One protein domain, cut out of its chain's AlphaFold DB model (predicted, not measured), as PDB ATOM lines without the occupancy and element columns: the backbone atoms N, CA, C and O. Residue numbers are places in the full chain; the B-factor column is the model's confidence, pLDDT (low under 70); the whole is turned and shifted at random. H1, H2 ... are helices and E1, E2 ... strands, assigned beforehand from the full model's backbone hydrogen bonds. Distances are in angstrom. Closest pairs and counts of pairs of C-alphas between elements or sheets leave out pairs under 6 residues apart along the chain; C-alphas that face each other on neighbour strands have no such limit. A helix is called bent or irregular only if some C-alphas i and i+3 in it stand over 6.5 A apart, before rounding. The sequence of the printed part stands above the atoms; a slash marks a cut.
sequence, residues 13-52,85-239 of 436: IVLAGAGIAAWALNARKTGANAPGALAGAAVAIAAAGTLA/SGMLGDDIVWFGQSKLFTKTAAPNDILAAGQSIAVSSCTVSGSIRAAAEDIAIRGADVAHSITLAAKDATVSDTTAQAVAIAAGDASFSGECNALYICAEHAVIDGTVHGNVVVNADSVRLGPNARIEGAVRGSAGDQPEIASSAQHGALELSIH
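What this domain is: This is residues 13 to 52 and 85 to 239 of the 436 residues of an uncharacterized protein of Senegalimassilia anaerobia (UniProt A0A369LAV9). From E2 onward the chain winds in stacked turns, a solenoid of short and bent strands piled along the longest axis. Two helices, H1 and H2, lie side by side outside it along one wall; H1 packs on that wall and H2 only grazes it, and a small hairpin, E1 and E2, stands at one end of the stack. The printed part has 195 residues, with two named helices followed by 13 named strands, H1 H2 and E1 to E13, and its class is mixed, helices and strands. The strands make one branched mixed sheet, parallel but for E1 and E2. The whole is compact, with a radius of gyration of the C-alphas of 15.9 A and spans of 45 by 34 by 25 A.

How they stand to each other: H1, residues 13 to 29, and H2, residues 34 to 49, are close but not clearly touching, the closest C-alphas being Ile 13 and Ala 48 at 7.7 A, with a shallow tilt of 14 degrees, opposite ways. In both, every O i to N i+4 pair is within hydrogen-bond range. E1, residues 86 to 88, forms an antiparallel hairpin with E2, residues 91 to 95; N 88 and O 91 are 2.8 A apart. E2, E4 (110 to 113), E6 (128 to 131) and E8 (145 to 149) are parallel neighbours in turn, with N 111 to O 92, N 129 to O 110 and N 147 to O 128 each 2.8 A. E3 (98 to 102), E5 (116 to 120) and E7 (134 to 138) are likewise, with N 118 to O 99 at 2.8 A and N 136 to O 117 at 2.9 A. E9, residues 152 to 166, bends by 172 degrees at residue 160; E7 and E8 lie on one side of it, E10, residues 169 to 188, on the other, with N 154 to O 135, N 164 to O 146 and N 171 to O 153 each 2.8 A. E11 (196 to 205), E12 (215 to 219) and E13 (234 to 238) follow in parallel, with N 199 to O 181 at 2.9 A, and N 216 to O 196 and N 235 to O 215 at 2.8 A. H1 is on this twisted sheet at a height of 8.6 A, its Gly 19 and Ala 149 of E8 having C-alphas 6.3 A apart.

Where its parts are: H1 begins at C-alpha 13 (98.953, 158.764, 103.291) and is 23.6 A long; H2 is 21.4 A. E10, 20 residues, bends by 171 degrees at residue 177 and spans 11.3 A from C-alpha 169 (91.992, 178.218, 103.807). E13 ends at C-alpha 238 (88.038, 180.060, 122.180).

The domain as a whole: The C-alphas farthest apart, Gly 89 and Ser 227, are 47.5 A apart. Residues 53 to 84 are not printed, and C-alphas 52 and 85 are 21.1 A apart across the cut. The link E12 to E13 is long, 14 residues. Mean pLDDT of the printed part is 74.2; 50 residues are under 70, among them residues 13 to 52.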
ATOM      1  N   ILE A  13      98.330 158.696 101.955       42.03
ATOM      2  CA  ILE A  13      98.953 158.764 103.291       42.03
ATOM      3  C   ILE A  13      99.926 159.952 103.401       42.03
ATOM      4  O   ILE A  13     100.022 160.562 104.464       42.03
ATOM      5  N   VAL A  14     100.637 160.311 102.328       38.62
ATOM      6  CA  VAL A  14     101.573 161.451 102.291       38.62
ATOM      7  C   VAL A  14     100.827 162.789 102.301       38.62
ATOM      8  O   VAL A  14     101.228 163.690 103.036       38.62
ATOM      9  N   LEU A  15      99.706 162.904 101.583       41.81
ATOM     10  CA  LEU A  15      98.842 164.095 101.601       41.81
ATOM     11  C   LEU A  15      98.026 164.196 102.900       41.81
ATOM     12  O   LEU A  15      97.934 165.276 103.484       41.81
ATOM     13  N   ALA A  16      97.560 163.067 103.447       38.00
ATOM     14  CA  ALA A  16      97.049 163.014 104.818       38.00
ATOM     15  C   ALA A  16      98.137 163.394 105.837       38.00
ATOM     16  O   ALA A  16      97.840 164.032 106.836       38.00
ATOM     17  N   GLY A  17      99.406 163.072 105.569       34.75
ATOM     18  CA  GLY A  17     100.566 163.489 106.355       34.75
ATOM     19  C   GLY A  17     100.819 164.997 106.321       34.75
ATOM     20  O   GLY A  17     101.178 165.563 107.351       34.75
ATOM     21  N   ALA A  18     100.582 165.659 105.185       39.00
ATOM     22  CA  ALA A  18     100.618 167.118 105.072       39.00
ATOM     23  C   ALA A  18      99.453 167.770 105.838       39.00
ATOM     24  O   ALA A  18      99.682 168.722 106.580       39.00
ATOM     25  N   GLY A  19      98.249 167.189 105.776       35.31
ATOM     26  CA  GLY A  19      97.111 167.589 106.613       35.31
ATOM     27  C   GLY A  19      97.356 167.360 108.111       35.31
ATOM     28  O   GLY A  19      97.035 168.214 108.927       35.31
ATOM     29  N   ILE A  20      98.015 166.257 108.485       39.97
ATOM     30  CA  ILE A  20      98.454 165.968 109.861       39.97
ATOM     31  C   ILE A  20      99.580 166.919 110.288       39.97
ATOM     32  O   ILE A  20      99.650 167.268 111.460       39.97
ATOM     33  N   ALA A  21     100.454 167.357 109.380       37.25
ATOM     34  CA  ALA A  21     101.513 168.323 109.668       37.25
ATOM     35  C   ALA A  21     100.960 169.747 109.825       37.25
ATOM     36  O   ALA A  21     101.345 170.425 110.776       37.25
ATOM     37  N   ALA A  22     100.021 170.164 108.970       37.72
ATOM     38  CA  ALA A  22      99.260 171.406 109.108       37.72
ATOM     39  C   ALA A  22      98.430 171.397 110.404       37.72
ATOM     40  O   ALA A  22      98.496 172.337 111.193       37.72
ATOM     41  N   TRP A  23      97.773 170.274 110.713       40.81
ATOM     42  CA  TRP A  23      97.080 170.055 111.983       40.81
ATOM     43  C   TRP A  23      98.032 170.016 113.185       40.81
ATOM     44  O   TRP A  23      97.706 170.569 114.223       40.81
ATOM     45  N   ALA A  24      99.223 169.420 113.088       37.09
ATOM     46  CA  ALA A  24     100.203 169.381 114.180       37.09
ATOM     47  C   ALA A  24     100.889 170.737 114.408       37.09
ATOM     48  O   ALA A  24     101.346 171.017 115.520       37.09
ATOM     49  N   LEU A  25     100.975 171.573 113.372       41.66
ATOM     50  CA  LEU A  25     101.381 172.974 113.469       41.66
ATOM     51  C   LEU A  25     100.272 173.806 114.127       41.66
ATOM     52  O   LEU A  25     100.576 174.544 115.062       41.66
ATOM     53  N   ASN A  26      99.012 173.609 113.730       39.09
ATOM     54  CA  ASN A  26      97.851 174.285 114.310       39.09
ATOM     55  C   ASN A  26      97.591 173.848 115.775       39.09
ATOM     56  O   ASN A  26      97.580 174.675 116.676       39.09
ATOM     57  N   ALA A  27      97.558 172.549 116.083       38.34
ATOM     58  CA  ALA A  27      97.394 172.011 117.442       38.34
ATOM     59  C   ALA A  27      98.501 172.448 118.425       38.34
ATOM     60  O   ALA A  27      98.301 172.433 119.640       38.34
ATOM     61  N   ARG A  28      99.682 172.840 117.917       41.88
ATOM     62  CA  ARG A  28     100.755 173.463 118.713       41.88
ATOM     63  C   ARG A  28     100.552 174.963 118.939       41.88
ATOM     64  O   ARG A  28     101.082 175.460 119.929       41.88
ATOM     65  N   LYS A  29      99.839 175.659 118.051       40.72
ATOM     66  CA  LYS A  29      99.447 177.068 118.214       40.72
ATOM     67  C   LYS A  29      98.231 177.205 119.143       40.72
ATOM     68  O   LYS A  29      98.232 178.082 119.996       40.72
ATOM     69  N   THR A  30      97.260 176.293 119.048       36.91
ATOM     70  CA  THR A  30      95.958 176.364 119.742       36.91
ATOM     71  C   THR A  30      95.882 175.619 121.078       36.91
ATOM     72  O   THR A  30      94.815 175.551 121.666       36.91
ATOM     73  N   GLY A  31      96.975 175.046 121.600       43.38
ATOM     74  CA  GLY A  31      97.027 174.541 122.986       43.38
ATOM     75  C   GLY A  31      96.068 173.390 123.348       43.38
ATOM     76  O   GLY A  31      95.820 173.162 124.531       43.38
ATOM     77  N   ALA A  32      95.548 172.641 122.369       39.69
ATOM     78  CA  ALA A  32      94.496 171.647 122.586       39.69
ATOM     79  C   ALA A  32      94.858 170.564 123.631       39.69
ATOM     80  O   ALA A  32      95.837 169.822 123.513       39.69
ATOM     81  N   ASN A  33      94.007 170.420 124.646       37.81
ATOM     82  CA  ASN A  33      94.070 169.398 125.686       37.81
ATOM     83  C   ASN A  33      93.632 168.005 125.171       37.81
ATOM     84  O   ASN A  33      92.765 167.849 124.307       37.81
ATOM     85  N   ALA A  34      94.262 166.966 125.735       37.59
ATOM     86  CA  ALA A  34      94.305 165.580 125.245       37.59
ATOM     87  C   ALA A  34      92.974 164.895 124.828       37.59
ATOM     88  O   ALA A  34      93.030 164.044 123.939       37.59
ATOM     89  N   PRO A  35      91.782 165.212 125.380       32.41
ATOM     90  CA  PRO A  35      90.528 164.608 124.914       32.41
ATOM     91  C   PRO A  35      90.073 165.112 123.531       32.41
ATOM     92  O   PRO A  35      89.573 164.321 122.733       32.41
ATOM     93  N   GLY A  36      90.288 166.395 123.212       30.41
ATOM     94  CA  GLY A  36      89.951 166.973 121.901       30.41
ATOM     95  C   GLY A  36      90.899 166.505 120.793       30.41
ATOM     96  O   GLY A  36      90.480 166.258 119.661       30.41
ATOM     97  N   ALA A  37      92.164 166.265 121.155       35.69
ATOM     98  CA  ALA A  37      93.188 165.704 120.273       35.69
ATOM     99  C   ALA A  37      92.863 164.271 119.804       35.69
ATOM    100  O   ALA A  37      93.206 163.899 118.682       35.69
ATOM    101  N   LEU A  38      92.168 163.475 120.627       31.83
ATOM    102  CA  LEU A  38      91.775 162.101 120.293       31.83
ATOM    103  C   LEU A  38      90.537 162.039 119.388       31.83
ATOM    104  O   LEU A  38      90.477 161.175 118.516       31.83
ATOM    105  N   ALA A  39      89.579 162.960 119.541       32.31
ATOM    106  CA  ALA A  39      88.392 163.023 118.684       32.31
ATOM    107  C   ALA A  39      88.725 163.522 117.264       32.31
ATOM    108  O   ALA A  39      88.250 162.945 116.287       32.31
ATOM    109  N   GLY A  40      89.598 164.531 117.135       31.80
ATOM    110  CA  GLY A  40      90.060 165.036 115.833       31.80
ATOM    111  C   GLY A  40      90.956 164.043 115.084       31.80
ATOM    112  O   GLY A  40      90.749 163.792 113.897       31.80
ATOM    113  N   ALA A  41      91.885 163.389 115.794       33.66
ATOM    114  CA  ALA A  41      92.690 162.311 115.225       33.66
ATOM    115  C   ALA A  41      91.824 161.110 114.815       33.66
ATOM    116  O   ALA A  41      92.086 160.512 113.780       33.66
ATOM    117  N   ALA A  42      90.765 160.777 115.560       31.84
ATOM    118  CA  ALA A  42      89.845 159.702 115.192       31.84
ATOM    119  C   ALA A  42      89.056 159.998 113.906       31.84
ATOM    120  O   ALA A  42      88.828 159.069 113.141       31.84
ATOM    121  N   VAL A  43      88.694 161.255 113.615       34.53
ATOM    122  CA  VAL A  43      88.030 161.634 112.348       34.53
ATOM    123  C   VAL A  43      89.018 161.610 111.176       34.53
ATOM    124  O   VAL A  43      88.704 161.043 110.132       34.53
ATOM    125  N   ALA A  44      90.243 162.114 111.364       35.81
ATOM    126  CA  ALA A  44      91.303 162.042 110.350       35.81
ATOM    127  C   ALA A  44      91.752 160.590 110.066       35.81
ATOM    128  O   ALA A  44      91.999 160.216 108.921       35.81
ATOM    129  N   ILE A  45      91.798 159.740 111.100       37.47
ATOM    130  CA  ILE A  45      92.113 158.308 110.993       37.47
ATOM    131  C   ILE A  45      90.917 157.512 110.445       37.47
ATOM    132  O   ILE A  45      91.135 156.568 109.694       37.47
ATOM    133  N   ALA A  46      89.665 157.876 110.744       33.75
ATOM    134  CA  ALA A  46      88.478 157.226 110.174       33.75
ATOM    135  C   ALA A  46      88.277 157.571 108.685       33.75
ATOM    136  O   ALA A  46      87.879 156.697 107.908       33.75
ATOM    137  N   ALA A  47      88.630 158.795 108.272       35.41
ATOM    138  CA  ALA A  47      88.691 159.192 106.863       35.41
ATOM    139  C   ALA A  47      89.783 158.419 106.093       35.41
ATOM    140  O   ALA A  47      89.576 158.041 104.940       35.41
ATOM    141  N   ALA A  48      90.911 158.109 106.745       33.25
ATOM    142  CA  ALA A  48      91.990 157.298 106.172       33.25
ATOM    143  C   ALA A  48      91.749 155.771 106.264       33.25
ATOM    144  O   ALA A  48      92.239 155.011 105.432       33.25
ATOM    145  N   GLY A  49      91.007 155.303 107.272       30.42
ATOM    146  CA  GLY A  49      90.889 153.889 107.645       30.42
ATOM    147  C   GLY A  49      89.814 153.085 106.907       30.42
ATOM    148  O   GLY A  49      89.793 151.864 107.027       30.42
ATOM    149  N   THR A  50      88.934 153.726 106.135       33.34
ATOM    150  CA  THR A  50      87.862 153.040 105.383       33.34
ATOM    151  C   THR A  50      88.267 152.578 103.976       33.34
ATOM    152  O   THR A  50      87.462 151.947 103.299       33.34
ATOM    153  N   LEU A  51      89.500 152.829 103.523       38.19
ATOM    154  CA  LEU A  51      89.906 152.620 102.126       38.19
ATOM    155  C   LEU A  51      90.856 151.423 101.942       38.19
ATOM    156  O   LEU A  51      91.995 151.561 101.501       38.19
ATOM    157  N   ALA A  52      90.391 150.223 102.290       28.64
ATOM    158  CA  ALA A  52      91.093 148.981 101.979       28.64
ATOM    159  C   ALA A  52      90.089 147.890 101.586       28.64
ATOM    160  O   ALA A  52      89.587 147.226 102.479       28.64
ATOM    161  N   SER A  85      91.185 160.360  82.599       48.78
ATOM    162  CA  SER A  85      90.674 159.773  83.845       48.78
ATOM    163  C   SER A  85      90.590 158.257  83.701       48.78
ATOM    164  O   SER A  85      89.745 157.752  82.963       48.78
ATOM    165  N   GLY A  86      91.448 157.525  84.413       51.50
ATOM    166  CA  GLY A  86      91.362 156.070  84.452       51.50
ATOM    167  C   GLY A  86      90.138 155.642  85.255       51.50
ATOM    168  O   GLY A  86      90.011 156.009  86.423       51.50
ATOM    169  N   MET A  87      89.246 154.861  84.648       56.06
ATOM    170  CA  MET A  87      88.197 154.174  85.400       56.06
ATOM    171  C   MET A  87      88.793 152.955  86.108       56.06
ATOM    172  O   MET A  87      89.406 152.087  85.480       56.06
ATOM    173  N   LEU A  88      88.617 152.885  87.424       49.06
ATOM    174  CA  LEU A  88      88.955 151.733  88.254       49.06
ATOM    175  C   LEU A  88      87.653 151.121  88.758       49.06
ATOM    176  O   LEU A  88      87.112 151.515  89.785       49.06
ATOM    177  N   GLY A  89      87.128 150.170  87.986       65.00
ATOM    178  CA  GLY A  89      85.745 149.737  88.165       65.00
ATOM    179  C   GLY A  89      84.800 150.889  87.825       65.00
ATOM    180  O   GLY A  89      84.875 151.426  86.723       65.00
ATOM    181  N   ASP A  90      83.966 151.274  88.789       73.56
ATOM    182  CA  ASP A  90      82.990 152.365  88.672       73.56
ATOM    183  C   ASP A  90      83.526 153.713  89.202       73.56
ATOM    184  O   ASP A  90      82.827 154.728  89.146       73.56
ATOM    185  N   ASP A  91      84.775 153.730  89.684       76.12
ATOM    186  CA  ASP A  91      85.431 154.914  90.235       76.12
ATOM    187  C   ASP A  91      86.280 155.629  89.186       76.12
ATOM    188  O   ASP A  91      87.010 155.013  88.405       76.12
ATOM    189  N   ILE A  92      86.250 156.955  89.220       79.00
ATOM    190  CA  ILE A  92      87.153 157.820  88.472       79.00
ATOM    191  C   ILE A  92      88.392 158.062  89.324       79.00
ATOM    192  O   ILE A  92      88.303 158.660  90.394       79.00
ATOM    193  N   VAL A  93      89.560 157.644  88.837       77.19
ATOM    194  CA  VAL A  93      90.831 157.851  89.535       77.19
ATOM    195  C   VAL A  93      91.774 158.688  88.678       77.19
ATOM    196  O   VAL A  93      92.021 158.376  87.510       77.19
ATOM    197  N   TRP A  94      92.326 159.752  89.260       79.50
ATOM    198  CA  TRP A  94      93.234 160.658  88.566       79.50
ATOM    199  C   TRP A  94      94.409 161.109  89.441       79.50
ATOM    200  O   TRP A  94      94.245 161.461  90.609       79.50
ATOM    201  N   PHE A  95      95.600 161.139  88.842       74.94
ATOM    202  CA  PHE A  95      96.821 161.652  89.455       74.94
ATOM    203  C   PHE A  95      97.596 162.486  88.436       74.94
ATOM    204  O   PHE A  95      97.887 161.994  87.346       74.94
ATOM    205  N   GLY A  96      97.968 163.717  88.777       63.06
ATOM    206  CA  GLY A  96      98.718 164.582  87.863       63.06
ATOM    207  C   GLY A  96      98.945 165.982  88.418       63.06
ATOM    208  O   GLY A  96      98.814 166.204  89.614       63.06
ATOM    209  N   GLN A  97      99.306 166.940  87.562       69.56
ATOM    210  CA  GLN A  97      99.500 168.331  87.992       69.56
ATOM    211  C   GLN A  97      98.161 169.053  88.160       69.56
ATOM    212  O   GLN A  97      97.811 169.420  89.276       69.56
ATOM    213  N   SER A  98      97.371 169.184  87.094       78.75
ATOM    214  CA  SER A  98      96.064 169.847  87.141       78.75
ATOM    215  C   SER A  98      94.965 169.045  86.445       78.75
ATOM    216  O   SER A  98      95.192 168.520  85.354       78.75
ATOM    217  N   LYS A  99      93.758 168.997  87.027       85.38
ATOM    218  CA  LYS A  99      92.572 168.421  86.367       85.38
ATOM    219  C   LYS A  99      91.322 169.231  86.641       85.38
ATOM    220  O   LYS A  99      91.012 169.538  87.788       85.38
ATOM    221  N   LEU A 100      90.568 169.475  85.574       87.31
ATOM    222  CA  LEU A 100      89.187 169.924  85.631       87.31
ATOM    223  C   LEU A 100      88.270 168.757  85.250       87.31
ATOM    224  O   LEU A 100      88.340 168.238  84.136       87.31
ATOM    225  N   PHE A 101      87.404 168.359  86.171       85.38
ATOM    226  CA  PHE A 101      86.250 167.516  85.891       85.38
ATOM    227  C   PHE A 101      85.082 168.443  85.580       85.38
ATOM    228  O   PHE A 101      84.673 169.221  86.439       85.38
ATOM    229  N   THR A 102      84.564 168.403  84.356       85.44
ATOM    230  CA  THR A 102      83.393 169.197  83.980       85.44
ATOM    231  C   THR A 102      82.346 168.338  83.302       85.44
ATOM    232  O   THR A 102      82.689 167.477  82.488       85.44
ATOM    233  N   LYS A 103      81.071 168.537  83.665       75.38
ATOM    234  CA  LYS A 103      79.921 167.800  83.099       75.38
ATOM    235  C   LYS A 103      80.102 166.275  83.128       75.38
ATOM    236  O   LYS A 103      79.566 165.552  82.293       75.38
ATOM    237  N   THR A 104      80.897 165.790  84.078       74.94
ATOM    238  CA  THR A 104      81.223 164.373  84.233       74.94
ATOM    239  C   THR A 104      80.160 163.713  85.101       74.94
ATOM    240  O   THR A 104      79.839 164.226  86.173       74.94
ATOM    241  N   ALA A 105      79.638 162.572  84.653       78.06
ATOM    242  CA  ALA A 105      78.814 161.693  85.473       78.06
ATOM    243  C   ALA A 105      79.702 160.563  86.010       78.06
ATOM    244  O   ALA A 105      80.059 159.652  85.262       78.06
ATOM    245  N   ALA A 106      80.100 160.651  87.279       78.38
ATOM    246  CA  ALA A 106      80.884 159.616  87.942       78.38
ATOM    247  C   ALA A 106      79.937 158.516  88.468       78.38
ATOM    248  O   ALA A 106      79.074 158.816  89.302       78.38
ATOM    249  N   PRO A 107      80.062 157.260  87.990       73.88
ATOM    250  CA  PRO A 107      79.162 156.174  88.379       73.88
ATOM    251  C   PRO A 107      79.240 155.824  89.864       73.88
ATOM    252  O   PRO A 107      78.234 155.398  90.425       73.88
ATOM    253  N   ASN A 108      80.404 156.018  90.488       83.25
ATOM    254  CA  ASN A 108      80.611 155.861  91.921       83.25
ATOM    255  C   ASN A 108      81.492 157.003  92.461       83.25
ATOM    256  O   ASN A 108      81.001 158.132  92.552       83.25
ATOM    257  N   ASP A 109      82.767 156.768  92.782       83.50
ATOM    258  CA  ASP A 109      83.612 157.775  93.434       83.50
ATOM    259  C   ASP A 109      84.505 158.553  92.450       83.50
ATOM    260  O   ASP A 109      84.874 158.067  91.382       83.50
ATOM    261  N   ILE A 110      84.912 159.765  92.838       82.81
ATOM    262  CA  ILE A 110      86.046 160.485  92.241       82.81
ATOM    263  C   ILE A 110      87.188 160.493  93.252       82.81
ATOM    264  O   ILE A 110      87.059 161.061  94.336       82.81
ATOM    265  N   LEU A 111      88.325 159.913  92.878       83.56
ATOM    266  CA  LEU A 111      89.569 159.951  93.632       83.56
ATOM    267  C   LEU A 111      90.611 160.714  92.823       83.56
ATOM    268  O   LEU A 111      91.068 160.245  91.783       83.56
ATOM    269  N   ALA A 112      91.004 161.887  93.302       79.94
ATOM    270  CA  ALA A 112      91.925 162.749  92.577       79.94
ATOM    271  C   ALA A 112      93.049 163.255  93.486       79.94
ATOM    272  O   ALA A 112      92.800 163.687  94.610       79.94
ATOM    273  N   ALA A 113      94.292 163.235  93.010       77.88
ATOM    274  CA  ALA A 113      95.375 163.935  93.693       77.88
ATOM    275  C   ALA A 113      96.308 164.654  92.716       77.88
ATOM    276  O   ALA A 113      96.626 164.129  91.649       77.88
ATOM    277  N   GLY A 114      96.754 165.854  93.080       69.81
ATOM    278  CA  GLY A 114      97.598 166.664  92.206       69.81
ATOM    279  C   GLY A 114      98.029 167.991  92.809       69.81
ATOM    280  O   GLY A 114      98.055 168.130  94.023       69.81
ATOM    281  N   GLN A 115      98.386 168.959  91.972       71.50
ATOM    282  CA  GLN A 115      98.633 170.338  92.401       71.50
ATOM    283  C   GLN A 115      97.333 171.150  92.394       71.50
ATOM    284  O   GLN A 115      97.055 171.844  93.364       71.50
ATOM    285  N   SER A 116      96.500 171.008  91.359       77.12
ATOM    286  CA  SER A 116      95.215 171.708  91.251       77.12
ATOM    287  C   SER A 116      94.098 170.769  90.791       77.12
ATOM    288  O   SER A 116      94.230 170.063  89.788       77.12
ATOM    289  N   ILE A 117      92.988 170.734  91.524       87.44
ATOM    290  CA  ILE A 117      91.821 169.911  91.193       87.44
ATOM    291  C   ILE A 117      90.576 170.788  91.187       87.44
ATOM    292  O   ILE A 117      90.217 171.397  92.191       87.44
ATOM    293  N   ALA A 118      89.863 170.785  90.069       90.94
ATOM    294  CA  ALA A 118      88.580 171.448  89.941       90.94
ATOM    295  C   ALA A 118      87.495 170.449  89.532       90.94
ATOM    296  O   ALA A 118      87.696 169.633  88.634       90.94
ATOM    297  N   VAL A 119      86.330 170.522  90.169       90.12
ATOM    298  CA  VAL A 119      85.128 169.759  89.810       90.12
ATOM    299  C   VAL A 119      84.010 170.759  89.572       90.12
ATOM    300  O   VAL A 119      83.711 171.562  90.450       90.12
ATOM    301  N   SER A 120      83.405 170.741  88.388       90.12
ATOM    302  CA  SER A 120      82.406 171.725  87.987       90.12
ATOM    303  C   SER A 120      81.217 171.087  87.275       90.12
ATOM    304  O   SER A 120      81.378 170.458  86.230       90.12
ATOM    305  N   SER A 121      80.009 171.282  87.808       88.62
ATOM    306  CA  SER A 121      78.772 170.777  87.186       88.62
ATOM    307  C   SER A 121      78.787 169.259  86.947       88.62
ATOM    308  O   SER A 121      78.398 168.788  85.879       88.62
ATOM    309  N   CYS A 122      79.287 168.498  87.922       86.44
ATOM    310  CA  CYS A 122      79.384 167.039  87.867       86.44
ATOM    311  C   CYS A 122      78.305 166.373  88.724       86.44
ATOM    312  O   CYS A 122      77.943 166.897  89.776       86.44
ATOM    313  N   THR A 123      77.861 165.185  88.320       89.56
ATOM    314  CA  THR A 123      77.016 164.312  89.149       89.56
ATOM    315  C   THR A 123      77.850 163.118  89.590       89.56
ATOM    316  O   THR A 123      78.423 162.423  88.749       89.56
ATOM    317  N   VAL A 124      77.942 162.891  90.896       89.56
ATOM    318  CA  VAL A 124      78.761 161.838  91.505       89.56
ATOM    319  C   VAL A 124      77.856 160.972  92.367       89.56
ATOM    320  O   VAL A 124      77.412 161.394  93.432       89.56
ATOM    321  N   SER A 125      77.570 159.753  91.905       88.94
ATOM    322  CA  SER A 125      76.682 158.828  92.630       88.94
ATOM    323  C   SER A 125      77.304 158.281  93.918       88.94
ATOM    324  O   SER A 125      76.595 157.719  94.748       88.94
ATOM    325  N   GLY A 126      78.619 158.416  94.077       87.62
ATOM    326  CA  GLY A 126      79.359 158.063  95.277       87.62
ATOM    327  C   GLY A 126      79.883 159.300  96.007       87.62
ATOM    328  O   GLY A 126      79.129 160.196  96.395       87.62
ATOM    329  N   SER A 127      81.192 159.322  96.241       86.31
ATOM    330  CA  SER A 127      81.914 160.342  97.003       86.31
ATOM    331  C   SER A 127      83.034 160.999  96.198       86.31
ATOM    332  O   SER A 127      83.616 160.398  95.300       86.31
ATOM    333  N   ILE A 128      83.410 162.219  96.578       86.88
ATOM    334  CA  ILE A 128      84.617 162.884  96.077       86.88
ATOM    335  C   ILE A 128      85.686 162.836  97.165       86.88
ATOM    336  O   ILE A 128      85.474 163.307  98.282       86.88
ATOM    337  N   ARG A 129      86.855 162.293  96.833       89.19
ATOM    338  CA  ARG A 129      88.045 162.283  97.685       89.19
ATOM    339  C   ARG A 129      89.185 162.928  96.915       89.19
ATOM    340  O   ARG A 129      89.682 162.350  95.950       89.19
ATOM    341  N   ALA A 130      89.583 164.125  97.327       82.06
ATOM    342  CA  ALA A 130      90.583 164.894  96.602       82.06
ATOM    343  C   ALA A 130      91.675 165.443  97.519       82.06
ATOM    344  O   ALA A 130      91.405 165.854  98.649       82.06
ATOM    345  N   ALA A 131      92.911 165.455  97.020       81.44
ATOM    346  CA  ALA A 131      94.038 166.044  97.728       81.44
ATOM    347  C   ALA A 131      94.966 166.819  96.780       81.44
ATOM    348  O   ALA A 131      95.541 166.229  95.864       81.44
ATOM    349  N   ALA A 132      95.109 168.129  96.983       76.44
ATOM    350  CA  ALA A 132      95.905 169.001  96.116       76.44
ATOM    351  C   ALA A 132      96.410 170.259  96.836       76.44
ATOM    352  O   ALA A 132      96.158 170.408  98.020       76.44
ATOM    353  N   GLU A 133      97.147 171.151  96.171       75.38
ATOM    354  CA  GLU A 133      97.380 172.493  96.726       75.38
ATOM    355  C   GLU A 133      96.073 173.289  96.674       75.38
ATOM    356  O   GLU A 133      95.578 173.713  97.716       75.38
ATOM    357  N   ASP A 134      95.462 173.349  95.489       80.06
ATOM    358  CA  ASP A 134      94.197 174.038  95.246       80.06
ATOM    359  C   ASP A 134      93.088 173.042  94.902       80.06
ATOM    360  O   ASP A 134      93.213 172.241  93.967       80.06
ATOM    361  N   ILE A 135      91.969 173.112  95.624       90.56
ATOM    362  CA  ILE A 135      90.764 172.340  95.316       90.56
ATOM    363  C   ILE A 135      89.553 173.260  95.201       90.56
ATOM    364  O   ILE A 135      89.215 173.987  96.134       90.56
ATOM    365  N   ALA A 136      88.829 173.158  94.085       94.06
ATOM    366  CA  ALA A 136      87.566 173.861  93.885       94.06
ATOM    367  C   ALA A 136      86.460 172.921  93.387       94.06
ATOM    368  O   ALA A 136      86.518 172.419  92.266       94.06
ATOM    369  N   ILE A 137      85.416 172.722  94.189       94.19
ATOM    370  CA  ILE A 137      84.218 171.961  93.814       94.19
ATOM    371  C   ILE A 137      83.057 172.941  93.682       94.19
ATOM    372  O   ILE A 137      82.716 173.624  94.645       94.19
ATOM    373  N   ARG A 138      82.482 173.043  92.482       93.75
ATOM    374  CA  ARG A 138      81.450 174.030  92.147       93.75
ATOM    375  C   ARG A 138      80.285 173.392  91.407       93.75
ATOM    376  O   ARG A 138      80.485 172.759  90.372       93.75
ATOM    377  N   GLY A 139      79.059 173.600  91.872       89.88
ATOM    378  CA  GLY A 139      77.885 173.121  91.140       89.88
ATOM    379  C   GLY A 139      77.802 171.595  91.031       89.88
ATOM    380  O   GLY A 139      77.264 171.107  90.041       89.88
ATOM    381  N   ALA A 140      78.424 170.842  91.943       90.75
ATOM    382  CA  ALA A 140      78.427 169.383  91.890       90.75
ATOM    383  C   ALA A 140      77.263 168.794  92.704       90.75
ATOM    384  O   ALA A 140      76.922 169.314  93.762       90.75
ATOM    385  N   ASP A 141      76.691 167.689  92.232       93.56
ATOM    386  CA  ASP A 141      75.712 166.903  92.987       93.56
ATOM    387  C   ASP A 141      76.348 165.583  93.421       93.56
ATOM    388  O   ASP A 141      76.631 164.717  92.588       93.56
ATOM    389  N   VAL A 142      76.649 165.464  94.716       91.81
ATOM    390  CA  VAL A 142      77.373 164.333  95.300       91.81
ATOM    391  C   VAL A 142      76.435 163.550  96.207       91.81
ATOM    392  O   VAL A 142      76.028 164.016  97.269       91.81
ATOM    393  N   ALA A 143      76.118 162.317  95.829       87.00
ATOM    394  CA  ALA A 143      75.124 161.526  96.546       87.00
ATOM    395  C   ALA A 143      75.562 161.128  97.967       87.00
ATOM    396  O   ALA A 143      74.703 160.904  98.822       87.00
ATOM    397  N   HIS A 144      76.871 161.035  98.235       87.06
ATOM    398  CA  HIS A 144      77.412 160.678  99.548       87.06
ATOM    399  C   HIS A 144      78.276 161.779 100.158       87.06
ATOM    400  O   HIS A 144      77.751 162.688 100.798       87.06
ATOM    401  N   SER A 145      79.601 161.674 100.056       85.19
ATOM    402  CA  SER A 145      80.501 162.493 100.867       85.19
ATOM    403  C   SER A 145      81.576 163.185 100.051       85.19
ATOM    404  O   SER A 145      81.999 162.701  99.005       85.19
ATOM    405  N   ILE A 146      82.042 164.318 100.558       87.12
ATOM    406  CA  ILE A 146      83.169 165.062 100.014       87.12
ATOM    407  C   ILE A 146      84.251 165.095 101.090       87.12
ATOM    408  O   ILE A 146      83.989 165.511 102.214       87.12
ATOM    409  N   THR A 147      85.459 164.641 100.767       87.00
ATOM    410  CA  THR A 147      86.620 164.669 101.666       87.00
ATOM    411  C   THR A 147      87.798 165.320 100.961       87.00
ATOM    412  O   THR A 147      88.294 164.775  99.973       87.00
ATOM    413  N   LEU A 148      88.249 166.466 101.474       82.06
ATOM    414  CA  LEU A 148      89.278 167.298 100.850       82.06
ATOM    415  C   LEU A 148      90.463 167.508 101.787       82.06
ATOM    416  O   LEU A 148      90.280 167.783 102.973       82.06
ATOM    417  N   ALA A 149      91.666 167.424 101.227       81.31
ATOM    418  CA  ALA A 149      92.902 167.845 101.874       81.31
ATOM    419  C   ALA A 149      93.636 168.832 100.955       81.31
ATOM    420  O   ALA A 149      94.100 168.424  99.891       81.31
ATOM    421  N   ALA A 150      93.721 170.106 101.336       77.31
ATOM    422  CA  ALA A 150      94.327 171.131 100.492       77.31
ATOM    423  C   ALA A 150      95.162 172.166 101.246       77.31
ATOM    424  O   ALA A 150      95.231 172.146 102.471       77.31
ATOM    425  N   LYS A 151      95.806 173.078 100.520       74.81
ATOM    426  CA  LYS A 151      96.185 174.381 101.074       74.81
ATOM    427  C   LYS A 151      94.983 175.321 100.981       74.81
ATOM    428  O   LYS A 151      94.583 175.866 102.003       74.81
ATOM    429  N   ASP A 152      94.343 175.364  99.818       81.62
ATOM    430  CA  ASP A 152      93.154 176.163  99.535       81.62
ATOM    431  C   ASP A 152      92.011 175.242  99.077       81.62
ATOM    432  O   ASP A 152      92.117 174.546  98.063       81.62
ATOM    433  N   ALA A 153      90.904 175.196  99.825       89.81
ATOM    434  CA  ALA A 153      89.747 174.355  99.510       89.81
ATOM    435  C   ALA A 153      88.451 175.167  99.455       89.81
ATOM    436  O   ALA A 153      88.015 175.747 100.448       89.81
ATOM    437  N   THR A 154      87.782 175.143  98.303       94.69
ATOM    438  CA  THR A 154      86.475 175.778  98.104       94.69
ATOM    439  C   THR A 154      85.431 174.759  97.668       94.69
ATOM    440  O   THR A 154      85.634 174.029  96.697       94.69
ATOM    441  N   VAL A 155      84.284 174.752  98.344       95.88
ATOM    442  CA  VAL A 155      83.088 173.999  97.949       95.88
ATOM    443  C   VAL A 155      81.923 174.980  97.837       95.88
ATOM    444  O   VAL A 155      81.472 175.510  98.852       95.88
ATOM    445  N   SER A 156      81.441 175.238  96.622       95.19
ATOM    446  CA  SER A 156      80.329 176.162  96.354       95.19
ATOM    447  C   SER A 156      79.229 175.499  95.539       95.19
ATOM    448  O   SER A 156      79.498 174.598  94.740       95.19
ATOM    449  N   ASP A 157      77.982 175.928  95.747       93.75
ATOM    450  CA  ASP A 157      76.826 175.501  94.942       93.75
ATOM    451  C   ASP A 157      76.705 173.971  94.809       93.75
ATOM    452  O   ASP A 157      76.284 173.449  93.783       93.75
ATOM    453  N   THR A 158      77.175 173.238  95.818       92.69
ATOM    454  CA  THR A 158      77.376 171.786  95.768       92.69
ATOM    455  C   THR A 158      76.533 171.121  96.841       92.69
ATOM    456  O   THR A 158      76.551 171.572  97.989       92.69
ATOM    457  N   THR A 159      75.836 170.045  96.483       94.75
ATOM    458  CA  THR A 159      75.028 169.223  97.393       94.75
ATOM    459  C   THR A 159      75.798 167.966  97.794       94.75
ATOM    460  O   THR A 159      76.378 167.290  96.945       94.75
ATOM    461  N   ALA A 160      75.835 167.651  99.091       91.25
ATOM    462  CA  ALA A 160      76.441 166.419  99.611       91.25
ATOM    463  C   ALA A 160      75.798 165.970 100.929       91.25
ATOM    464  O   ALA A 160      75.310 166.787 101.697       91.25
ATOM    465  N   GLN A 161      75.850 164.685 101.287       85.12
ATOM    466  CA  GLN A 161      75.408 164.269 102.628       85.12
ATOM    467  C   GLN A 161      76.388 164.742 103.703       85.12
ATOM    468  O   GLN A 161      75.972 165.268 104.731       85.12
ATOM    469  N   ALA A 162      77.690 164.573 103.481       83.75
ATOM    470  CA  ALA A 162      78.712 164.992 104.433       83.75
ATOM    471  C   ALA A 162      79.901 165.633 103.725       83.75
ATOM    472  O   ALA A 162      80.342 165.151 102.683       83.75
ATOM    473  N   VAL A 163      80.446 166.693 104.313       82.12
ATOM    474  CA  VAL A 163      81.610 167.406 103.784       82.12
ATOM    475  C   VAL A 163      82.669 167.499 104.871       82.12
ATOM    476  O   VAL A 163      82.403 167.986 105.967       82.12
ATOM    477  N   ALA A 164      83.866 167.013 104.567       83.06
ATOM    478  CA  ALA A 164      85.039 167.074 105.420       83.06
ATOM    479  C   ALA A 164      86.168 167.800 104.681       83.06
ATOM    480  O   ALA A 164      86.571 167.378 103.598       83.06
ATOM    481  N   ILE A 165      86.681 168.884 105.260       77.31
ATOM    482  CA  ILE A 165      87.729 169.715 104.662       77.31
ATOM    483  C   ILE A 165      88.865 169.873 105.666       77.31
ATOM    484  O   ILE A 165      88.651 170.337 106.786       77.31
ATOM    485  N   ALA A 166      90.073 169.509 105.251       79.75
ATOM    486  CA  ALA A 166      91.312 169.869 105.921       79.75
ATOM    487  C   ALA A 166      92.101 170.811 105.002       79.75
ATOM    488  O   ALA A 166      92.539 170.372 103.940       79.75
ATOM    489  N   ALA A 167      92.249 172.085 105.368       74.00
ATOM    490  CA  ALA A 167      92.928 173.070 104.523       74.00
ATOM    491  C   ALA A 167      93.750 174.099 105.315       74.00
ATOM    492  O   ALA A 167      93.700 174.113 106.538       74.00
ATOM    493  N   GLY A 168      94.523 174.948 104.641       67.62
ATOM    494  CA  GLY A 168      94.940 176.235 105.209       67.62
ATOM    495  C   GLY A 168      93.742 177.182 105.211       67.62
ATOM    496  O   GLY A 168      93.234 177.546 106.270       67.62
ATOM    497  N   ASP A 169      93.199 177.432 104.025       80.94
ATOM    498  CA  ASP A 169      91.992 178.218 103.807       80.94
ATOM    499  C   ASP A 169      90.849 177.314 103.324       80.94
ATOM    500  O   ASP A 169      90.948 176.626 102.304       80.94
ATOM    501  N   ALA A 170      89.745 177.292 104.071       89.50
ATOM    502  CA  ALA A 170      88.556 176.505 103.755       89.50
ATOM    503  C   ALA A 170      87.335 177.410 103.567       89.50
ATOM    504  O   ALA A 170      86.961 178.158 104.472       89.50
ATOM    505  N   SER A 171      86.658 177.283 102.425       95.50
ATOM    506  CA  SER A 171      85.404 177.976 102.129       95.50
ATOM    507  C   SER A 171      84.300 176.992 101.747       95.50
ATOM    508  O   SER A 171      84.458 176.183 100.830       95.50
ATOM    509  N   PHE A 172      83.165 177.072 102.439       97.12
ATOM    510  CA  PHE A 172      81.978 176.264 102.169       97.12
ATOM    511  C   PHE A 172      80.746 177.154 101.961       97.12
ATOM    512  O   PHE A 172      80.327 177.852 102.880       97.12
ATOM    513  N   SER A 173      80.143 177.089 100.775       96.25
ATOM    514  CA  SER A 173      78.904 177.789 100.385       96.25
ATOM    515  C   SER A 173      77.901 176.854  99.686       96.25
ATOM    516  O   SER A 173      77.056 177.289  98.912       96.25
ATOM    517  N   GLY A 174      78.016 175.544  99.929       94.31
ATOM    518  CA  GLY A 174      77.098 174.524  99.413       94.31
ATOM    519  C   GLY A 174      75.981 174.153 100.393       94.31
ATOM    520  O   GLY A 174      75.688 174.882 101.342       94.31
ATOM    521  N   GLU A 175      75.391 172.980 100.179       96.69
ATOM    522  CA  GLU A 175      74.362 172.381 101.031       96.69
ATOM    523  C   GLU A 175      74.798 170.980 101.487       96.69
ATOM    524  O   GLU A 175      75.165 170.138 100.661       96.69
ATOM    525  N   CYS A 176      74.785 170.713 102.798       92.00
ATOM    526  CA  CYS A 176      75.062 169.369 103.306       92.00
ATOM    527  C   CYS A 176      74.345 168.988 104.607       92.00
ATOM    528  O   CYS A 176      73.812 169.839 105.315       92.00
ATOM    529  N   ASN A 177      74.341 167.697 104.967       85.94
ATOM    530  CA  ASN A 177      73.779 167.253 106.253       85.94
ATOM    531  C   ASN A 177      74.787 167.341 107.404       85.94
ATOM    532  O   ASN A 177      74.387 167.560 108.542       85.94
ATOM    533  N   ALA A 178      76.081 167.163 107.150       83.00
ATOM    534  CA  ALA A 178      77.115 167.270 108.176       83.00
ATOM    535  C   ALA A 178      78.379 167.922 107.617       83.00
ATOM    536  O   ALA A 178      78.852 167.542 106.545       83.00
ATOM    537  N   LEU A 179      78.946 168.866 108.368       82.88
ATOM    538  CA  LEU A 179      80.131 169.616 107.958       82.88
ATOM    539  C   LEU A 179      81.241 169.488 109.001       82.88
ATOM    540  O   LEU A 179      81.035 169.763 110.183       82.88
ATOM    541  N   TYR A 180      82.427 169.107 108.542       84.94
ATOM    542  CA  TYR A 180      83.640 168.987 109.340       84.94
ATOM    543  C   TYR A 180      84.738 169.826 108.688       84.94
ATOM    544  O   TYR A 180      85.142 169.541 107.563       84.94
ATOM    545  N   ILE A 181      85.229 170.855 109.373       77.88
ATOM    546  CA  ILE A 181      86.298 171.720 108.858       77.88
ATOM    547  C   ILE A 181      87.448 171.764 109.857       77.88
ATOM    548  O   ILE A 181      87.256 172.047 111.039       77.88
ATOM    549  N   CYS A 182      88.651 171.511 109.360       81.31
ATOM    550  CA  CYS A 182      89.902 171.755 110.057       81.31
ATOM    551  C   CYS A 182      90.745 172.701 109.197       81.31
ATOM    552  O   CYS A 182      91.228 172.277 108.148       81.31
ATOM    553  N   ALA A 183      90.899 173.960 109.606       77.50
ATOM    554  CA  ALA A 183      91.575 174.972 108.792       77.50
ATOM    555  C   ALA A 183      92.427 175.953 109.610       77.50
ATOM    556  O   ALA A 183      92.373 175.935 110.831       77.50
ATOM    557  N   GLU A 184      93.231 176.799 108.971       76.81
ATOM    558  CA  GLU A 184      93.735 178.033 109.598       76.81
ATOM    559  C   GLU A 184      92.632 179.102 109.529       76.81
ATOM    560  O   GLU A 184      92.226 179.661 110.550       76.81
ATOM    561  N   HIS A 185      92.019 179.261 108.354       85.75
ATOM    562  CA  HIS A 185      90.867 180.131 108.143       85.75
ATOM    563  C   HIS A 185      89.671 179.333 107.616       85.75
ATOM    564  O   HIS A 185      89.740 178.688 106.570       85.75
ATOM    565  N   ALA A 186      88.553 179.366 108.345       92.12
ATOM    566  CA  ALA A 186      87.319 178.682 107.969       92.12
ATOM    567  C   ALA A 186      86.197 179.686 107.685       92.12
ATOM    568  O   ALA A 186      85.774 180.425 108.575       92.12
ATOM    569  N   VAL A 187      85.659 179.659 106.465       96.56
ATOM    570  CA  VAL A 187      84.497 180.452 106.046       96.56
ATOM    571  C   VAL A 187      83.338 179.522 105.711       96.56
ATOM    572  O   VAL A 187      83.435 178.675 104.824       96.56
ATOM    573  N   ILE A 188      82.219 179.701 106.406       96.88
ATOM    574  CA  ILE A 188      80.995 178.924 106.214       96.88
ATOM    575  C   ILE A 188      79.884 179.900 105.833       96.88
ATOM    576  O   ILE A 188      79.470 180.708 106.657       96.88
ATOM    577  N   ASP A 189      79.409 179.826 104.596       95.81
ATOM    578  CA  ASP A 189      78.352 180.674 104.022       95.81
ATOM    579  C   ASP A 189      77.278 179.839 103.293       95.81
ATOM    580  O   ASP A 189      76.607 180.316 102.388       95.81
ATOM    581  N   GLY A 190      77.154 178.559 103.653       94.31
ATOM    582  CA  GLY A 190      76.218 177.606 103.051       94.31
ATOM    583  C   GLY A 190      75.150 177.097 104.020       94.31
ATOM    584  O   GLY A 190      75.067 177.528 105.174       94.31
ATOM    585  N   THR A 191      74.357 176.130 103.560       96.12
ATOM    586  CA  THR A 191      73.326 175.466 104.372       96.12
ATOM    587  C   THR A 191      73.844 174.139 104.927       96.12
ATOM    588  O   THR A 191      74.371 173.307 104.193       96.12
ATOM    589  N   VAL A 192      73.687 173.920 106.234       94.88
ATOM    590  CA  VAL A 192      74.003 172.659 106.910       94.88
ATOM    591  C   VAL A 192      72.790 172.193 107.716       94.88
ATOM    592  O   VAL A 192      72.418 172.820 108.707       94.88
ATOM    593  N   HIS A 193      72.178 171.078 107.319       89.50
ATOM    594  CA  HIS A 193      70.972 170.542 107.972       89.50
ATOM    595  C   HIS A 193      71.239 169.881 109.330       89.50
ATOM    596  O   HIS A 193      70.348 169.732 110.162       89.50
ATOM    597  N   GLY A 194      72.470 169.445 109.568       86.12
ATOM    598  CA  GLY A 194      72.876 168.829 110.822       86.12
ATOM    599  C   GLY A 194      73.921 169.654 111.551       86.12
ATOM    600  O   GLY A 194      73.877 170.882 111.587       86.12
ATOM    601  N   ASN A 195      74.849 168.954 112.196       81.06
ATOM    602  CA  ASN A 195      75.859 169.584 113.035       81.06
ATOM    603  C   ASN A 195      77.081 170.014 112.219       81.06
ATOM    604  O   ASN A 195      77.470 169.355 111.250       81.06
ATOM    605  N   VAL A 196      77.721 171.076 112.696       83.19
ATOM    606  CA  VAL A 196      79.009 171.556 112.200       83.19
ATOM    607  C   VAL A 196      80.060 171.309 113.268       83.19
ATOM    608  O   VAL A 196      79.877 171.687 114.427       83.19
ATOM    609  N   VAL A 197      81.175 170.700 112.878       81.69
ATOM    610  CA  VAL A 197      82.374 170.602 113.707       81.69
ATOM    611  C   VAL A 197      83.484 171.395 113.036       81.69
ATOM    612  O   VAL A 197      83.918 171.040 111.942       81.69
ATOM    613  N   VAL A 198      83.948 172.460 113.684       80.69
ATOM    614  CA  VAL A 198      84.986 173.346 113.146       80.69
ATOM    615  C   VAL A 198      86.148 173.482 114.123       80.69
ATOM    616  O   VAL A 198      85.957 173.735 115.312       80.69
ATOM    617  N   ASN A 199      87.362 173.286 113.620       80.94
ATOM    618  CA  ASN A 199      88.598 173.571 114.334       80.94
ATOM    619  C   ASN A 199      89.464 174.475 113.456       80.94
ATOM    620  O   ASN A 199      90.019 173.998 112.463       80.94
ATOM    621  N   ALA A 200      89.526 175.765 113.778       78.12
ATOM    622  CA  ALA A 200      90.326 176.711 113.012       78.12
ATOM    623  C   ALA A 200      90.902 177.845 113.854       78.12
ATOM    624  O   ALA A 200      90.406 178.108 114.945       78.12
ATOM    625  N   ASP A 201      91.932 178.526 113.350       79.69
ATOM    626  CA  ASP A 201      92.453 179.723 114.019       79.69
ATOM    627  C   ASP A 201      91.412 180.844 113.913       79.69
ATOM    628  O   ASP A 201      90.995 181.393 114.927       79.69
ATOM    629  N   SER A 202      90.858 181.071 112.723       84.81
ATOM    630  CA  SER A 202      89.729 181.988 112.525       84.81
ATOM    631  C   SER A 202      88.512 181.267 111.947       84.81
ATOM    632  O   SER A 202      88.620 180.428 111.048       84.81
ATOM    633  N   VAL A 203      87.331 181.601 112.468       91.88
ATOM    634  CA  VAL A 203      86.048 181.049 112.019       91.88
ATOM    635  C   VAL A 203      85.119 182.196 111.660       91.88
ATOM    636  O   VAL A 203      84.839 183.050 112.501       91.88
ATOM    637  N   ARG A 204      84.594 182.182 110.433       95.00
ATOM    638  CA  ARG A 204      83.606 183.143 109.950       95.00
ATOM    639  C   ARG A 204      82.339 182.447 109.467       95.00
ATOM    640  O   ARG A 204      82.371 181.651 108.531       95.00
ATOM    641  N   LEU A 205      81.212 182.812 110.071       95.62
ATOM    642  CA  LEU A 205      79.870 182.494 109.593       95.62
ATOM    643  C   LEU A 205      79.377 183.655 108.723       95.62
ATOM    644  O   LEU A 205      79.168 184.770 109.209       95.62
ATOM    645  N   GLY A 206      79.252 183.402 107.425       93.00
ATOM    646  CA  GLY A 206      78.820 184.374 106.428       93.00
ATOM    647  C   GLY A 206      77.318 184.692 106.488       93.00
ATOM    648  O   GLY A 206      76.567 184.077 107.248       93.00
ATOM    649  N   PRO A 207      76.861 185.696 105.720       93.44
ATOM    650  CA  PRO A 207      75.481 186.168 105.768       93.44
ATOM    651  C   PRO A 207      74.434 185.147 105.303       93.44
ATOM    652  O   PRO A 207      73.276 185.283 105.702       93.44
ATOM    653  N   ASN A 208      74.823 184.165 104.488       92.69
ATOM    654  CA  ASN A 208      73.971 183.102 103.959       92.69
ATOM    655  C   ASN A 208      74.098 181.794 104.760       92.69
ATOM    656  O   ASN A 208      73.424 180.814 104.445       92.69
ATOM    657  N   ALA A 209      74.939 181.769 105.801       94.06
ATOM    658  CA  ALA A 209      75.125 180.594 106.638       94.06
ATOM    659  C   ALA A 209      73.805 180.185 107.308       94.06
ATOM    660  O   ALA A 209      73.216 180.960 108.070       94.06
ATOM    661  N   ARG A 210      73.356 178.955 107.051       95.69
ATOM    662  CA  ARG A 210      72.150 178.382 107.656       95.69
ATOM    663  C   ARG A 210      72.431 177.006 108.234       95.69
ATOM    664  O   ARG A 210      72.411 176.014 107.521       95.69
ATOM    665  N   ILE A 211      72.662 176.947 109.537       95.12
ATOM    666  CA  ILE A 211      73.023 175.733 110.265       95.12
ATOM    667  C   ILE A 211      71.862 175.343 111.179       95.12
ATOM    668  O   ILE A 211      71.575 176.024 112.163       95.12
ATOM    669  N   GLU A 212      71.175 174.252 110.859       91.50
ATOM    670  CA  GLU A 212      70.014 173.790 111.631       91.50
ATOM    671  C   GLU A 212      70.428 173.078 112.932       91.50
ATOM    672  O   GLU A 212      69.708 173.142 113.931       91.50
ATOM    673  N   GLY A 213      71.594 172.425 112.943       87.12
ATOM    674  CA  GLY A 213      72.156 171.761 114.119       87.12
ATOM    675  C   GLY A 213      73.082 172.639 114.966       87.12
ATOM    676  O   GLY A 213      73.100 173.867 114.877       87.12
ATOM    677  N   ALA A 214      73.862 171.992 115.833       85.12
ATOM    678  CA  ALA A 214      74.834 172.664 116.690       85.12
ATOM    679  C   ALA A 214      76.168 172.891 115.963       85.12
ATOM    680  O   ALA A 214      76.638 172.023 115.222       85.12
ATOM    681  N   VAL A 215      76.808 174.020 116.252       87.06
ATOM    682  CA  VAL A 215      78.175 174.342 115.835       87.06
ATOM    683  C   VAL A 215      79.100 174.081 117.015       87.06
ATOM    684  O   VAL A 215      78.968 174.711 118.063       87.06
ATOM    685  N   ARG A 216      80.016 173.128 116.863       82.69
ATOM    686  CA  ARG A 216      80.917 172.659 117.922       82.69
ATOM    687  C   ARG A 216      82.368 172.772 117.478       82.69
ATOM    688  O   ARG A 216      82.668 172.595 116.300       82.69
ATOM    689  N   GLY A 217      83.272 172.962 118.434       73.56
ATOM    690  CA  GLY A 217      84.708 172.808 118.208       73.56
ATOM    691  C   GLY A 217      85.546 173.896 118.862       73.56
ATOM    692  O   GLY A 217      85.241 174.321 119.979       73.56
ATOM    693  N   SER A 218      86.621 174.308 118.194       76.00
ATOM    694  CA  SER A 218      87.596 175.265 118.724       76.00
ATOM    695  C   SER A 218      87.938 176.350 117.714       76.00
ATOM    696  O   SER A 218      88.081 176.073 116.525       76.00
ATOM    697  N   ALA A 219      88.072 177.575 118.219       80.06
ATOM    698  CA  ALA A 219      88.528 178.735 117.468       80.06
ATOM    699  C   ALA A 219      89.750 179.350 118.173       80.06
ATOM    700  O   ALA A 219      89.772 179.394 119.407       80.06
ATOM    701  N   GLY A 220      90.767 179.780 117.427       72.88
ATOM    702  CA  GLY A 220      91.891 180.544 117.986       72.88
ATOM    703  C   GLY A 220      91.469 181.972 118.339       72.88
ATOM    704  O   GLY A 220      91.661 182.433 119.460       72.88
ATOM    705  N   ASP A 221      90.789 182.620 117.403       81.19
ATOM    706  CA  ASP A 221      90.242 183.960 117.529       81.19
ATOM    707  C   ASP A 221      88.743 183.936 117.852       81.19
ATOM    708  O   ASP A 221      88.052 182.915 117.757       81.19
ATOM    709  N   GLN A 222      88.209 185.098 118.231       83.06
ATOM    710  CA  GLN A 222      86.772 185.251 118.409       83.06
ATOM    711  C   GLN A 222      86.060 185.046 117.057       83.06
ATOM    712  O   GLN A 222      86.386 185.744 116.096       83.06
ATOM    713  N   PRO A 223      85.086 184.119 116.960       86.44
ATOM    714  CA  PRO A 223      84.428 183.821 115.695       86.44
ATOM    715  C   PRO A 223      83.637 185.030 115.182       86.44
ATOM    716  O   PRO A 223      82.874 185.653 115.927       86.44
ATOM    717  N   GLU A 224      83.777 185.329 113.893       90.56
ATOM    718  CA  GLU A 224      83.018 186.377 113.215       90.56
ATOM    719  C   GLU A 224      81.682 185.817 112.728       90.56
ATOM    720  O   GLU A 224      81.636 184.926 111.879       90.56
ATOM    721  N   ILE A 225      80.573 186.341 113.243       90.88
ATOM    722  CA  ILE A 225      79.233 185.866 112.888       90.88
ATOM    723  C   ILE A 225      78.467 187.009 112.241       90.88
ATOM    724  O   ILE A 225      78.202 188.031 112.877       90.88
ATOM    725  N   ALA A 226      78.110 186.845 110.968       90.56
ATOM    726  CA  ALA A 226      77.250 187.796 110.282       90.56
ATOM    727  C   ALA A 226      75.880 187.868 110.974       90.56
ATOM    728  O   ALA A 226      75.313 186.854 111.370       90.56
ATOM    729  N   SER A 227      75.296 189.064 111.068       86.25
ATOM    730  CA  SER A 227      74.014 189.276 111.758       86.25
ATOM    731  C   SER A 227      72.834 188.510 111.150       86.25
ATOM    732  O   SER A 227      71.812 188.341 111.810       86.25
ATOM    733  N   SER A 228      72.943 188.098 109.885       88.25
ATOM    734  CA  SER A 228      71.934 187.306 109.173       88.25
ATOM    735  C   SER A 228      72.182 185.796 109.224       88.25
ATOM    736  O   SER A 228      71.324 185.045 108.760       88.25
ATOM    737  N   ALA A 229      73.311 185.349 109.786       88.56
ATOM    738  CA  ALA A 229      73.627 183.933 109.912       88.56
ATOM    739  C   ALA A 229      72.622 183.241 110.843       88.56
ATOM    740  O   ALA A 229      72.348 183.700 111.953       88.56
ATOM    741  N   GLN A 230      72.084 182.113 110.393       89.56
ATOM    742  CA  GLN A 230      71.225 181.247 111.193       89.56
ATOM    743  C   GLN A 230      72.064 180.075 111.685       89.56
ATOM    744  O   GLN A 230      72.671 179.367 110.887       89.56
ATOM    745  N   HIS A 231      72.091 179.850 112.991       89.19
ATOM    746  CA  HIS A 231      72.775 178.706 113.575       89.19
ATOM    747  C   HIS A 231      72.029 178.210 114.812       89.19
ATOM    748  O   HIS A 231      71.384 178.991 115.516       89.19
ATOM    749  N   GLY A 232      72.129 176.911 115.094       81.56
ATOM    750  CA  GLY A 232      71.689 176.348 116.364       81.56
ATOM    751  C   GLY A 232      72.633 176.714 117.516       81.56
ATOM    752  O   GLY A 232      73.231 177.793 117.559       81.56
ATOM    753  N   ALA A 233      72.768 175.803 118.481       83.62
ATOM    754  CA  ALA A 233      73.654 176.003 119.627       83.62
ATOM    755  C   ALA A 233      75.111 176.199 119.174       83.62
ATOM    756  O   ALA A 233      75.644 175.370 118.437       83.62
ATOM    757  N   LEU A 234      75.747 177.279 119.635       85.62
ATOM    758  CA  LEU A 234      77.143 177.604 119.349       85.62
ATOM    759  C   LEU A 234      78.010 177.250 120.564       85.62
ATOM    760  O   LEU A 234      77.996 177.950 121.575       85.62
ATOM    761  N   GLU A 235      78.753 176.154 120.459       81.12
ATOM    762  CA  GLU A 235      79.665 175.632 121.480       81.12
ATOM    763  C   GLU A 235      81.108 175.655 120.940       81.12
ATOM    764  O   GLU A 235      81.716 174.612 120.674       81.12
ATOM    765  N   LEU A 236      81.648 176.860 120.734       78.75
ATOM    766  CA  LEU A 236      83.039 177.065 120.323       78.75
ATOM    767  C   LEU A 236      83.906 177.402 121.534       78.75
ATOM    768  O   LEU A 236      83.656 178.375 122.245       78.75
ATOM    769  N   SER A 237      84.942 176.595 121.756       73.69
ATOM    770  CA  SER A 237      85.972 176.881 122.756       73.69
ATOM    771  C   SER A 237      87.005 177.823 122.143       73.69
ATOM    772  O   SER A 237      87.737 177.417 121.240       73.69
ATOM    773  N   ILE A 238      87.047 179.069 122.614       74.12
ATOM    774  CA  ILE A 238      88.038 180.060 122.180       74.12
ATOM    775  C   ILE A 238      89.337 179.800 122.950       74.12
ATOM    776  O   ILE A 238      89.336 179.854 124.182       74.12
ATOM    777  N   HIS A 239      90.427 179.499 122.246       59.78
ATOM    778  CA  HIS A 239      91.758 179.450 122.850       59.78
ATOM    779  C   HIS A 239      92.402 180.828 122.750       59.78
ATOM    780  O   HIS A 239      93.131 181.118 121.810       59.78
TER     781      HIS A 239